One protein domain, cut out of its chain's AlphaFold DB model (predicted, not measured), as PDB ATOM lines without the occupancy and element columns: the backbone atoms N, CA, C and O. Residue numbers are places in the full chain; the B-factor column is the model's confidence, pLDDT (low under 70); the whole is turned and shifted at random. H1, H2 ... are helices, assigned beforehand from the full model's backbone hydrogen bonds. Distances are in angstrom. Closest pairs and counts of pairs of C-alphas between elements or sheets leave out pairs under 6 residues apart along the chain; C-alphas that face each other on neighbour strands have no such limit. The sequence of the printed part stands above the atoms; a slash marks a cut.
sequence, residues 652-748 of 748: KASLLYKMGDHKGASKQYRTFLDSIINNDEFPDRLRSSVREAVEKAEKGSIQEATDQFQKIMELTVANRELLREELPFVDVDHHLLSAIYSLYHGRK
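This is residues 652 to 748 of the 748 residues of an uncharacterized protein of Euryarchaeota archaeon (UniProt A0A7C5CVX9). H3, H4 and H6 form an up-and-down bundle of three helices, and H2 crosses H6 to cover one side of it. At one end short H1 folds back on H2; at the other, short H5 sits at the turn from H4 to H6. The printed part has 97 residues with six named helices, H1 to H6 in order, and no named strand: all helix. It is compact and rounded, with a radius of gyration of the C-alphas of 12.8 A and spans of 35 by 27 by 20 A.

H1, residues 652 to 658, begins at C-alpha 652 (51.942, -24.068, 2.778). H2 is residues 662 to 677, 22.3 A long; H3 is 684 to 699, 22.6 A; H4 is 702 to 718, 24.2 A. H5 is residues 720 to 726. H6, residues 732 to 745, 19.7 A, ends at C-alpha 745 (35.221, -20.183, -0.241).

Three helical hairpins follow each other. In H1 and H2, the closest C-alphas, of Ala 653 and Ala 665, are 4.3 A apart; in H2 and H3, Ile 677 and Arg 687, 4.7 A; in H3 and H4, Ala 693 and Ala 705, 5.2 A. H2 touches H6 at a steep tilt of 49 degrees, opposite ways, closest at C-alphas 666 and 743, 5.0 A. H4 and H6 touch at a shallow tilt of 14 degrees, opposite ways, closest at C-alphas 713 and 733, 6.7 A. H3 touches H6 with residues 693 to 698 alone, closest at C-alphas 697 and 744, 4.9 A. H5 is close to but not clearly touching H4, with C-alphas 716 and 723 7.2 A apart. H1 and H5 are apart. Every O i to N i+4 pair is within hydrogen-bond range in H1, H2, H3, H5 and H6, and 12 of 13 in H4.

The C-alphas of Glu 721 and Lys 748, the two farthest apart, are 36.7 A apart. The printed part has no cut and no long link. Confidence is under 70 at residues 700, 702 to 706, 728 and 746 to 748.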
ATOM      1  N   LYS A 652      52.696 -22.869   2.394       91.94
ATOM      2  CA  LYS A 652      51.942 -24.068   2.778       91.94
ATOM      3  C   LYS A 652      50.470 -23.970   2.373       91.94
ATOM      4  O   LYS A 652      49.933 -24.905   1.782       91.94
ATOM      5  N   ALA A 653      49.829 -22.828   2.620       91.06
ATOM      6  CA  ALA A 653      48.442 -22.606   2.212       91.06
ATOM      7  C   ALA A 653      48.272 -22.670   0.682       91.06
ATOM      8  O   ALA A 653      47.338 -23.299   0.182       91.06
ATOM      9  N   SER A 654      49.211 -22.080  -0.064       90.31
ATOM     10  CA  SER A 654      49.241 -22.120  -1.530       90.31
ATOM     11  C   SER A 654      49.384 -23.548  -2.074       90.31
ATOM     12  O   SER A 654      48.638 -23.939  -2.972       90.31
ATOM     13  N   LEU A 655      50.286 -24.356  -1.507       92.12
ATOM     14  CA  LEU A 655      50.479 -25.750  -1.919       92.12
ATOM     15  C   LEU A 655      49.233 -26.608  -1.647       92.12
ATOM     16  O   LEU A 655      48.798 -27.331  -2.542       92.12
ATOM     17  N   LEU A 656      48.600 -26.470  -0.471       91.81
ATOM     18  CA  LEU A 656      47.334 -27.154  -0.155       91.81
ATOM     19  C   LEU A 656      46.241 -26.809  -1.169       91.81
ATOM     20  O   LEU A 656      45.531 -27.689  -1.654       91.81
ATOM     21  N   TYR A 657      46.148 -25.531  -1.545       88.94
ATOM     22  CA  TYR A 657      45.195 -25.084  -2.550       88.94
ATOM     23  C   TYR A 657      45.468 -25.726  -3.920       88.94
ATOM     24  O   TYR A 657      44.537 -26.215  -4.556       88.94
ATOM     25  N   LYS A 658      46.735 -25.783  -4.360       90.00
ATOM     26  CA  LYS A 658      47.138 -26.435  -5.624       90.00
ATOM     27  C   LYS A 658      46.876 -27.944  -5.633       90.00
ATOM     28  O   LYS A 658      46.625 -28.503  -6.695       90.00
ATOM     29  N   MET A 659      46.899 -28.587  -4.467       92.88
ATOM     30  CA  MET A 659      46.536 -29.999  -4.289       92.88
ATOM     31  C   MET A 659      45.013 -30.233  -4.227       92.88
ATOM     32  O   MET A 659      44.575 -31.381  -4.175       92.88
ATOM     33  N   GLY A 660      44.198 -29.172  -4.227       88.12
ATOM     34  CA  GLY A 660      42.739 -29.250  -4.111       88.12
ATOM     35  C   GLY A 660      42.213 -29.358  -2.674       88.12
ATOM     36  O   GLY A 660      41.001 -29.463  -2.478       88.12
ATOM     37  N   ASP A 661      43.076 -29.288  -1.653       89.62
ATOM     38  CA  ASP A 661      42.660 -29.234  -0.246       89.62
ATOM     39  C   ASP A 661      42.315 -27.795   0.167       89.62
ATOM     40  O   ASP A 661      43.039 -27.110   0.894       89.62
ATOM     41  N   HIS A 662      41.169 -27.315  -0.315       88.19
ATOM     42  CA  HIS A 662      40.699 -25.959  -0.027       88.19
ATOM     43  C   HIS A 662      40.388 -25.732   1.463       88.19
ATOM     44  O   HIS A 662      40.526 -24.608   1.952       88.19
ATOM     45  N   LYS A 663      40.004 -26.782   2.206       87.00
ATOM     46  CA  LYS A 663      39.730 -26.696   3.651       87.00
ATOM     47  C   LYS A 663      41.024 -26.575   4.450       87.00
ATOM     48  O   LYS A 663      41.113 -25.720   5.331       87.00
ATOM     49  N   GLY A 664      42.034 -27.374   4.112       88.94
ATOM     50  CA  GLY A 664      43.376 -27.247   4.672       88.94
ATOM     51  C   GLY A 664      44.002 -25.891   4.357       88.94
ATOM     52  O   GLY A 664      44.487 -25.220   5.268       88.94
ATOM     53  N   ALA A 665      43.919 -25.438   3.100       89.06
ATOM     54  CA  ALA A 665      44.421 -24.127   2.685       89.06
ATOM     55  C   ALA A 665      43.765 -22.982   3.474       89.06
ATOM     56  O   ALA A 665      44.453 -22.098   3.976       89.06
ATOM     57  N   SER A 666      42.440 -23.034   3.645       89.38
ATOM     58  CA  SER A 666      41.671 -22.067   4.436       89.38
ATOM     59  C   SER A 666      42.125 -22.023   5.902       89.38
ATOM     60  O   SER A 666      42.407 -20.950   6.437       89.38
ATOM     61  N   LYS A 667      42.312 -23.188   6.538       90.44
ATOM     62  CA  LYS A 667      42.832 -23.280   7.912       90.44
ATOM     63  C   LYS A 667      44.251 -22.708   8.040       90.44
ATOM     64  O   LYS A 667      44.563 -22.038   9.026       90.44
ATOM     65  N   GLN A 668      45.106 -22.957   7.053       91.38
ATOM     66  CA  GLN A 668      46.472 -22.443   7.054       91.38
ATOM     67  C   GLN A 668      46.504 -20.918   6.862       91.38
ATOM     68  O   GLN A 668      47.190 -20.227   7.609       91.38
ATOM     69  N   TYR A 669      45.702 -20.375   5.942       91.06
ATOM     70  CA  TYR A 669      45.554 -18.928   5.776       91.06
ATOM     71  C   TYR A 669      44.955 -18.244   7.010       91.06
ATOM     72  O   TYR A 669      45.352 -17.126   7.328       91.06
ATOM     73  N   ARG A 670      44.057 -18.908   7.753       90.94
ATOM     74  CA  ARG A 670      43.565 -18.387   9.040       90.94
ATOM     75  C   ARG A 670      44.708 -18.149  10.023       90.94
ATOM     76  O   ARG A 670      44.749 -17.095  10.645       90.94
ATOM     77  N   THR A 671      45.619 -19.119  10.109       91.38
ATOM     78  CA  THR A 671      46.791 -19.072  10.998       91.38
ATOM     79  C   THR A 671      47.693 -17.887  10.645       91.38
ATOM     80  O   THR A 671      48.079 -17.138  11.537       91.38
ATOM     81  N   PHE A 672      47.921 -17.656   9.347       90.38
ATOM     82  CA  PHE A 672      48.667 -16.499   8.839       90.38
ATOM     83  C   PHE A 672      48.005 -15.156   9.179       90.38
ATOM     84  O   PHE A 672      48.670 -14.205   9.575       90.38
ATOM     85  N   LEU A 673      46.681 -15.055   9.063       89.69
ATOM     86  CA  LEU A 673      45.986 -13.821   9.437       89.69
ATOM     87  C   LEU A 673      45.996 -13.599  10.956       89.69
ATOM     88  O   LEU A 673      46.134 -12.461  11.401       89.69
ATOM     89  N   ASP A 674      45.899 -14.659  11.762       90.81
ATOM     90  CA  ASP A 674      46.009 -14.558  13.222       90.81
ATOM     91  C   ASP A 674      47.404 -14.109  13.676       90.81
ATOM     92  O   ASP A 674      47.501 -13.338  14.633       90.81
ATOM     93  N   SER A 675      48.480 -14.521  12.996       89.12
ATOM     94  CA  SER A 675      49.830 -14.045  13.325       89.12
ATOM     95  C   SER A 675      50.042 -12.565  12.993       89.12
ATOM     96  O   SER A 675      50.849 -11.917  13.652       89.12
ATOM     97  N   ILE A 676      49.296 -11.992  12.041       87.50
ATOM     98  CA  ILE A 676      49.274 -10.535  11.800       87.50
ATOM     99  C   ILE A 676      48.425  -9.819  12.862       87.50
ATOM    100  O   ILE A 676      48.817  -8.780  13.385       87.50
ATOM    101  N   ILE A 677      47.254 -10.365  13.206       89.69
ATOM    102  CA  ILE A 677      46.323  -9.751  14.172       89.69
ATOM    103  C   ILE A 677      46.935  -9.653  15.576       89.69
ATOM    104  O   ILE A 677      46.622  -8.709  16.307       89.69
ATOM    105  N   ASN A 678      47.748 -10.638  15.962       89.69
ATOM    106  CA  ASN A 678      48.281 -10.769  17.317       89.69
ATOM    107  C   ASN A 678      49.701 -10.212  17.490       89.69
ATOM    108  O   ASN A 678      50.164 -10.161  18.625       89.69
ATOM    109  N   ASN A 679      50.386  -9.803  16.417       87.69
ATOM    110  CA  ASN A 679      51.694  -9.156  16.530       87.69
ATOM    111  C   ASN A 679      51.500  -7.649  16.813       87.69
ATOM    112  O   ASN A 679      50.756  -6.981  16.100       87.69
ATOM    113  N   ASP A 680      52.105  -7.132  17.886       87.06
ATOM    114  CA  ASP A 680      52.032  -5.722  18.302       87.06
ATOM    115  C   ASP A 680      52.926  -4.780  17.475       87.06
ATOM    116  O   ASP A 680      52.744  -3.566  17.551       87.06
ATOM    117  N   GLU A 681      53.825  -5.315  16.644       85.50
ATOM    118  CA  GLU A 681      54.673  -4.547  15.720       85.50
ATOM    119  C   GLU A 681      53.864  -3.955  14.551       85.50
ATOM    120  O   GLU A 681      54.204  -2.898  14.016       85.50
ATOM    121  N   PHE A 682      52.718  -4.559  14.195       86.06
ATOM    122  CA  PHE A 682      51.848  -4.019  13.148       86.06
ATOM    123  C   PHE A 682      50.907  -2.908  13.658       86.06
ATOM    124  O   PHE A 682      50.353  -3.000  14.759       86.06
ATOM    125  N   PRO A 683      50.576  -1.899  12.822       87.69
ATOM    126  CA  PRO A 683      49.716  -0.788  13.226       87.69
ATOM    127  C   PRO A 683      48.323  -1.251  13.673       87.69
ATOM    128  O   PRO A 683      47.647  -1.990  12.954       87.69
ATOM    129  N   ASP A 684      47.819  -0.729  14.798       87.44
ATOM    130  CA  ASP A 684      46.495  -1.075  15.359       87.44
ATOM    131  C   ASP A 684      45.357  -1.019  14.334       87.44
ATOM    132  O   ASP A 684      44.460  -1.868  14.306       87.44
ATOM    133  N   ARG A 685      45.398  -0.018  13.447       85.75
ATOM    134  CA  ARG A 685      44.408   0.140  12.376       85.75
ATOM    135  C   ARG A 685      44.449  -1.022  11.388       85.75
ATOM    136  O   ARG A 685      43.387  -1.528  11.042       85.75
ATOM    137  N   LEU A 686      45.638  -1.477  10.992       84.50
ATOM    138  CA  LEU A 686      45.795  -2.637  10.116       84.50
ATOM    139  C   LEU A 686      45.278  -3.903  10.810       84.50
ATOM    140  O   LEU A 686      44.425  -4.594  10.258       84.50
ATOM    141  N   ARG A 687      45.698  -4.148  12.056       89.81
ATOM    142  CA  ARG A 687      45.285  -5.327  12.840       89.81
ATOM    143  C   ARG A 687      43.772  -5.394  13.037       89.81
ATOM    144  O   ARG A 687      43.162  -6.447  12.850       89.81
ATOM    145  N   SER A 688      43.149  -4.263  13.368       86.75
ATOM    146  CA  SER A 688      41.692  -4.166  13.532       86.75
ATOM    147  C   SER A 688      40.929  -4.400  12.223       86.75
ATOM    148  O   SER A 688      39.940  -5.131  12.227       86.75
ATOM    149  N   SER A 689      41.412  -3.857  11.101       84.62
ATOM    150  CA  SER A 689      40.807  -4.067   9.783       84.62
ATOM    151  C   SER A 689      40.955  -5.507   9.287       84.62
ATOM    152  O   SER A 689      39.986  -6.065   8.776       84.62
ATOM    153  N   VAL A 690      42.113  -6.148   9.496       85.31
ATOM    154  CA  VAL A 690      42.306  -7.575   9.180       85.31
ATOM    155  C   VAL A 690      41.364  -8.443  10.025       85.31
ATOM    156  O   VAL A 690      40.689  -9.316   9.482       85.31
ATOM    157  N   ARG A 691      41.229  -8.160  11.328       89.50
ATOM    158  CA  ARG A 691      40.293  -8.864  12.223       89.50
ATOM    159  C   ARG A 691      38.839  -8.747  11.751       89.50
ATOM    160  O   ARG A 691      38.138  -9.754  11.674       89.50
ATOM    161  N   GLU A 692      38.396  -7.542  11.392       84.88
ATOM    162  CA  GLU A 692      37.038  -7.300  10.886       84.88
ATOM    163  C   GLU A 692      36.777  -8.034   9.559       84.88
ATOM    164  O   GLU A 692      35.709  -8.626   9.367       84.88
ATOM    165  N   ALA A 693      37.758  -8.037   8.651       82.62
ATOM    166  CA  ALA A 693      37.667  -8.748   7.380       82.62
ATOM    167  C   ALA A 693      37.541 -10.264   7.577       82.62
ATOM    168  O   ALA A 693      36.700 -10.887   6.928       82.62
ATOM    169  N   VAL A 694      38.308 -10.847   8.505       86.25
ATOM    170  CA  VAL A 694      38.208 -12.274   8.830       86.25
ATOM    171  C   VAL A 694      36.827 -12.630   9.372       86.25
ATOM    172  O   VAL A 694      36.199 -13.551   8.855       86.25
ATOM    173  N   GLU A 695      36.294 -11.877  10.338       85.88
ATOM    174  CA  GLU A 695      34.959 -12.156  10.881       85.88
ATOM    175  C   GLU A 695      33.867 -12.128   9.801       85.88
ATOM    176  O   GLU A 695      32.963 -12.968   9.786       85.88
ATOM    177  N   LYS A 696      33.930 -11.167   8.875       82.56
ATOM    178  CA  LYS A 696      32.979 -11.052   7.757       82.56
ATOM    179  C   LYS A 696      33.146 -12.200   6.757       82.56
ATOM    180  O   LYS A 696      32.154 -12.825   6.343       82.56
ATOM    181  N   ALA A 697      34.396 -12.538   6.446       79.94
ATOM    182  CA  ALA A 697      34.787 -13.677   5.623       79.94
ATOM    183  C   ALA A 697      34.561 -15.040   6.297       79.94
ATOM    184  O   ALA A 697      34.619 -16.048   5.596       79.94
ATOM    185  N   GLU A 698      34.194 -15.091   7.582       81.44
ATOM    186  CA  GLU A 698      33.683 -16.266   8.320       81.44
ATOM    187  C   GLU A 698      32.152 -16.255   8.543       81.44
ATOM    188  O   GLU A 698      31.556 -17.311   8.771       81.44
ATOM    189  N   LYS A 699      31.478 -15.106   8.367       82.12
ATOM    190  CA  LYS A 699      30.005 -14.951   8.468       82.12
ATOM    191  C   LYS A 699      29.246 -15.145   7.154       82.12
ATOM    192  O   LYS A 699      28.208 -15.789   7.141       82.12
ATOM    193  N   GLY A 700      29.813 -14.764   6.011       69.88
ATOM    194  CA  GLY A 700      29.309 -15.170   4.673       69.88
ATOM    195  C   GLY A 700      29.058 -14.006   3.730       69.88
ATOM    196  O   GLY A 700      28.503 -14.192   2.648       69.88
ATOM    197  N   SER A 701      29.485 -12.817   4.136       72.06
ATOM    198  CA  SER A 701      29.264 -11.573   3.422       72.06
ATOM    199  C   SER A 701      30.482 -11.242   2.564       72.06
ATOM    200  O   SER A 701      31.367 -10.518   3.012       72.06
ATOM    201  N   ILE A 702      30.554 -11.763   1.333       65.75
ATOM    202  CA  ILE A 702      31.681 -11.446   0.437       65.75
ATOM    203  C   ILE A 702      31.732  -9.948   0.115       65.75
ATOM    204  O   ILE A 702      32.802  -9.366   0.166       65.75
ATOM    205  N   GLN A 703      30.577  -9.304  -0.096       66.56
ATOM    206  CA  GLN A 703      30.483  -7.866  -0.382       66.56
ATOM    207  C   GLN A 703      31.080  -7.016   0.756       66.56
ATOM    208  O   GLN A 703      31.908  -6.146   0.515       66.56
ATOM    209  N   GLU A 704      30.722  -7.322   2.009       67.81
ATOM    210  CA  GLU A 704      31.218  -6.600   3.190       67.81
ATOM    211  C   GLU A 704      32.693  -6.912   3.496       67.81
ATOM    212  O   GLU A 704      33.385  -6.081   4.087       67.81
ATOM    213  N   ALA A 705      33.171  -8.105   3.121       64.56
ATOM    214  CA  ALA A 705      34.583  -8.473   3.200       64.56
ATOM    215  C   ALA A 705      35.414  -7.733   2.134       64.56
ATOM    216  O   ALA A 705      36.518  -7.284   2.436       64.56
ATOM    217  N   THR A 706      34.868  -7.529   0.931       67.12
ATOM    218  CA  THR A 706      35.501  -6.745  -0.142       67.12
ATOM    219  C   THR A 706      35.606  -5.255   0.209       67.12
ATOM    220  O   THR A 706      36.630  -4.636  -0.066       67.12
ATOM    221  N   ASP A 707      34.612  -4.676   0.887       71.88
ATOM    222  CA  ASP A 707      34.702  -3.284   1.362       71.88
ATOM    223  C   ASP A 707      35.817  -3.108   2.411       71.88
ATOM    224  O   ASP A 707      36.542  -2.112   2.413       71.88
ATOM    225  N   GLN A 708      36.001  -4.099   3.294       70.75
ATOM    226  CA  GLN A 708      37.132  -4.105   4.230       70.75
ATOM    227  C   GLN A 708      38.467  -4.339   3.529       70.75
ATOM    228  O   GLN A 708      39.479  -3.793   3.959       70.75
ATOM    229  N   PHE A 709      38.478  -5.091   2.429       70.69
ATOM    230  CA  PHE A 709      39.674  -5.298   1.625       70.69
ATOM    231  C   PHE A 709      40.216  -3.983   1.053       70.69
ATOM    232  O   PHE A 709      41.413  -3.736   1.152       70.69
ATOM    233  N   GLN A 710      39.359  -3.097   0.540       73.94
ATOM    234  CA  GLN A 710      39.818  -1.808   0.012       73.94
ATOM    235  C   GLN A 710      40.482  -0.943   1.095       73.94
ATOM    236  O   GLN A 710      41.528  -0.341   0.863       73.94
ATOM    237  N   LYS A 711      39.941  -0.981   2.315       77.50
ATOM    238  CA  LYS A 711      40.536  -0.330   3.487       77.50
ATOM    239  C   LYS A 711      41.856  -0.980   3.921       77.50
ATOM    240  O   LYS A 711      42.767  -0.273   4.339       77.50
ATOM    241  N   ILE A 712      41.977  -2.306   3.821       76.69
ATOM    242  CA  ILE A 712      43.236  -3.022   4.081       76.69
ATOM    243  C   ILE A 712      44.295  -2.610   3.055       76.69
ATOM    244  O   ILE A 712      45.391  -2.267   3.472       76.69
ATOM    245  N   MET A 713      43.960  -2.547   1.763       78.31
ATOM    246  CA  MET A 713      44.880  -2.115   0.701       78.31
ATOM    247  C   MET A 713      45.375  -0.674   0.892       78.31
ATOM    248  O   MET A 713      46.550  -0.375   0.714       78.31
ATOM    249  N   GLU A 714      44.496   0.246   1.294       81.56
ATOM    250  CA  GLU A 714      44.908   1.617   1.627       81.56
ATOM    251  C   GLU A 714      45.887   1.644   2.810       81.56
ATOM    252  O   GLU A 714      46.850   2.415   2.813       81.56
ATOM    253  N   LEU A 715      45.672   0.782   3.807       78.88
ATOM    254  CA  LEU A 715      46.549   0.658   4.968       78.88
ATOM    255  C   LEU A 715      47.864  -0.056   4.635       78.88
ATOM    256  O   LEU A 715      48.888   0.336   5.190       78.88
ATOM    257  N   THR A 716      47.883  -1.050   3.745       79.12
ATOM    258  CA  THR A 716      49.130  -1.702   3.317       79.12
ATOM    259  C   THR A 716      49.999  -0.745   2.510       79.12
ATOM    260  O   THR A 716      51.189  -0.619   2.790       79.12
ATOM    261  N   VAL A 717      49.399   0.041   1.612       80.50
ATOM    262  CA  VAL A 717      50.097   1.108   0.879       80.50
ATOM    263  C   VAL A 717      50.632   2.185   1.830       80.50
ATOM    264  O   VAL A 717      51.784   2.597   1.703       80.50
ATOM    265  N   ALA A 718      49.831   2.619   2.809       80.25
ATOM    266  CA  ALA A 718      50.243   3.643   3.772       80.25
ATOM    267  C   ALA A 718      51.358   3.185   4.732       80.25
ATOM    268  O   ALA A 718      52.053   4.032   5.285       80.25
ATOM    269  N   ASN A 719      51.533   1.874   4.930       78.75
ATOM    270  CA  ASN A 719      52.529   1.287   5.835       78.75
ATOM    271  C   ASN A 719      53.542   0.401   5.086       78.75
ATOM    272  O   ASN A 719      54.079  -0.548   5.653       78.75
ATOM    273  N   ARG A 720      53.798   0.690   3.801       75.75
ATOM    274  CA  ARG A 720      54.586  -0.174   2.905       75.75
ATOM    275  C   ARG A 720      56.016  -0.430   3.390       75.75
ATOM    276  O   ARG A 720      56.532  -1.515   3.159       75.75
ATOM    277  N   GLU A 721      56.660   0.544   4.034       71.31
ATOM    278  CA  GLU A 721      58.025   0.389   4.566       71.31
ATOM    279  C   GLU A 721      58.062  -0.569   5.761       71.31
ATOM    280  O   GLU A 721      58.783  -1.558   5.710       71.31
ATOM    281  N   LEU A 722      57.197  -0.352   6.755       79.56
ATOM    282  CA  LEU A 722      57.050  -1.238   7.914       79.56
ATOM    283  C   LEU A 722      56.669  -2.666   7.497       79.56
ATOM    284  O   LEU A 722      57.249  -3.636   7.960       79.56
ATOM    285  N   LEU A 723      55.716  -2.817   6.571       75.19
ATOM    286  CA  LEU A 723      55.319  -4.142   6.083       75.19
ATOM    287  C   LEU A 723      56.433  -4.851   5.310       75.19
ATOM    288  O   LEU A 723      56.479  -6.074   5.318       75.19
ATOM    289  N   ARG A 724      57.330  -4.113   4.649       72.12
ATOM    290  CA  ARG A 724      58.518  -4.697   4.012       72.12
ATOM    291  C   ARG A 724      59.565  -5.144   5.027       72.12
ATOM    292  O   ARG A 724      60.324  -6.049   4.710       72.12
ATOM    293  N   GLU A 725      59.627  -4.510   6.189       73.94
ATOM    294  CA  GLU A 725      60.523  -4.897   7.279       73.94
ATOM    295  C   GLU A 725      60.002  -6.150   7.996       73.94
ATOM    296  O   GLU A 725      60.731  -7.128   8.138       73.94
ATOM    297  N   GLU A 726      58.710  -6.164   8.328       77.69
ATOM    298  CA  GLU A 726      58.065  -7.245   9.084       77.69
ATOM    299  C   GLU A 726      57.683  -8.470   8.229       77.69
ATOM    300  O   GLU A 726      57.658  -9.606   8.704       77.69
ATOM    301  N   LEU A 727      57.366  -8.266   6.942       76.94
ATOM    302  CA  LEU A 727      56.949  -9.310   5.991       76.94
ATOM    303  C   LEU A 727      57.799  -9.285   4.701       76.94
ATOM    304  O   LEU A 727      57.247  -9.216   3.598       76.94
ATOM    305  N   PRO A 728      59.139  -9.385   4.789       69.56
ATOM    306  CA  PRO A 728      60.056  -9.063   3.689       69.56
ATOM    307  C   PRO A 728      59.905  -9.941   2.440       69.56
ATOM    308  O   PRO A 728      60.278  -9.525   1.344       69.56
ATOM    309  N   PHE A 729      59.340 -11.142   2.587       75.69
ATOM    310  CA  PHE A 729      59.213 -12.130   1.510       75.69
ATOM    311  C   PHE A 729      57.768 -12.511   1.182       75.69
ATOM    312  O   PHE A 729      57.525 -13.506   0.494       75.69
ATOM    313  N   VAL A 730      56.797 -11.758   1.697       76.12
ATOM    314  CA  VAL A 730      55.379 -11.983   1.423       76.12
ATOM    315  C   VAL A 730      54.872 -10.822   0.581       76.12
ATOM    316  O   VAL A 730      54.937  -9.673   1.003       76.12
ATOM    317  N   ASP A 731      54.315 -11.118  -0.593       77.00
ATOM    318  CA  ASP A 731      53.460 -10.157  -1.292       77.00
ATOM    319  C   ASP A 731      52.179  -9.977  -0.468       77.00
ATOM    320  O   ASP A 731      51.225 -10.757  -0.563       77.00
ATOM    321  N   VAL A 732      52.222  -8.995   0.431       73.62
ATOM    322  CA  VAL A 732      51.189  -8.749   1.437       73.62
ATOM    323  C   VAL A 732      49.842  -8.489   0.766       73.62
ATOM    324  O   VAL A 732      48.836  -9.051   1.191       73.62
ATOM    325  N   ASP A 733      49.819  -7.726  -0.325       72.38
ATOM    326  CA  ASP A 733      48.588  -7.375  -1.032       72.38
ATOM    327  C   ASP A 733      47.961  -8.612  -1.699       72.38
ATOM    328  O   ASP A 733      46.770  -8.896  -1.524       72.38
ATOM    329  N   HIS A 734      48.771  -9.410  -2.405       79.19
ATOM    330  CA  HIS A 734      48.300 -10.627  -3.069       79.19
ATOM    331  C   HIS A 734      47.874 -11.722  -2.079       79.19
ATOM    332  O   HIS A 734      46.854 -12.403  -2.274       79.19
ATOM    333  N   HIS A 735      48.643 -11.921  -1.008       80.81
ATOM    334  CA  HIS A 735      48.421 -13.015  -0.071       80.81
ATOM    335  C   HIS A 735      47.363 -12.706   0.987       80.81
ATOM    336  O   HIS A 735      46.611 -13.619   1.333       80.81
ATOM    337  N   LEU A 736      47.210 -11.453   1.435       79.50
ATOM    338  CA  LEU A 736      46.067 -11.064   2.271       79.50
ATOM    339  C   LEU A 736      44.748 -11.249   1.512       79.50
ATOM    340  O   LEU A 736      43.796 -11.810   2.060       79.50
ATOM    341  N   LEU A 737      44.706 -10.858   0.233       75.94
ATOM    342  CA  LEU A 737      43.553 -11.086  -0.635       75.94
ATOM    343  C   LEU A 737      43.239 -12.584  -0.754       75.94
ATOM    344  O   LEU A 737      42.127 -13.026  -0.459       75.94
ATOM    345  N   SER A 738      44.236 -13.380  -1.143       81.00
ATOM    346  CA  SER A 738      44.086 -14.827  -1.331       81.00
ATOM    347  C   SER A 738      43.649 -15.542  -0.048       81.00
ATOM    348  O   SER A 738      42.837 -16.471  -0.104       81.00
ATOM    349  N   ALA A 739      44.131 -15.086   1.110       84.38
ATOM    350  CA  ALA A 739      43.755 -15.607   2.418       84.38
ATOM    351  C   ALA A 739      42.276 -15.344   2.740       84.38
ATOM    352  O   ALA A 739      41.541 -16.278   3.066       84.38
ATOM    353  N   ILE A 740      41.811 -14.099   2.581       79.81
ATOM    354  CA  ILE A 740      40.418 -13.702   2.856       79.81
ATOM    355  C   ILE A 740      39.442 -14.440   1.924       79.81
ATOM    356  O   ILE A 740      38.423 -14.971   2.377       79.81
ATOM    357  N   TYR A 741      39.769 -14.555   0.633       79.81
ATOM    358  CA  TYR A 741      38.956 -15.318  -0.321       79.81
ATOM    359  C   TYR A 741      38.931 -16.818   0.000       79.81
ATOM    360  O   TYR A 741      37.873 -17.449  -0.079       79.81
ATOM    361  N   SER A 742      40.064 -17.395   0.409       83.00
ATOM    362  CA  SER A 742      40.137 -18.807   0.807       83.00
ATOM    363  C   SER A 742      39.297 -19.101   2.055       83.00
ATOM    364  O   SER A 742      38.645 -20.144   2.115       83.00
ATOM    365  N   LEU A 743      39.237 -18.174   3.016       81.94
ATOM    366  CA  LEU A 743      38.357 -18.280   4.187       81.94
ATOM    367  C   LEU A 743      36.876 -18.257   3.808       81.94
ATOM    368  O   LEU A 743      36.090 -19.039   4.340       81.94
ATOM    369  N   TYR A 744      36.497 -17.410   2.850       76.88
ATOM    370  CA  TYR A 744      35.126 -17.352   2.355       76.88
ATOM    371  C   TYR A 744      34.723 -18.630   1.603       76.88
ATOM    372  O   TYR A 744      33.686 -19.234   1.893       76.88
ATOM    373  N   HIS A 745      35.541 -19.056   0.637       71.69
ATOM    374  CA  HIS A 745      35.221 -20.183  -0.241       71.69
ATOM    375  C   HIS A 745      35.414 -21.549   0.428       71.69
ATOM    376  O   HIS A 745      34.641 -22.461   0.141       71.69
ATOM    377  N   GLY A 746      36.369 -21.683   1.352       64.69
ATOM    378  CA  GLY A 746      36.659 -22.928   2.075       64.69
ATOM    379  C   GLY A 746      35.598 -23.349   3.100       64.69
ATOM    380  O   GLY A 746      35.761 -24.377   3.755       64.69
ATOM    381  N   ARG A 747      34.512 -22.576   3.260       61.09
ATOM    382  CA  ARG A 747      33.354 -22.972   4.084       61.09
ATOM    383  C   ARG A 747      32.418 -23.965   3.406       61.09
ATOM    384  O   ARG A 747      31.645 -24.623   4.102       61.09
ATOM    385  N   LYS A 748      32.438 -24.017   2.075       52.75
ATOM    386  CA  LYS A 748      31.771 -25.070   1.303       52.75
ATOM    387  C   LYS A 748      32.658 -26.314   1.332       52.75
ATOM    388  O   LYS A 748      32.116 -27.421   1.552       52.75
TER     389      LYS A 748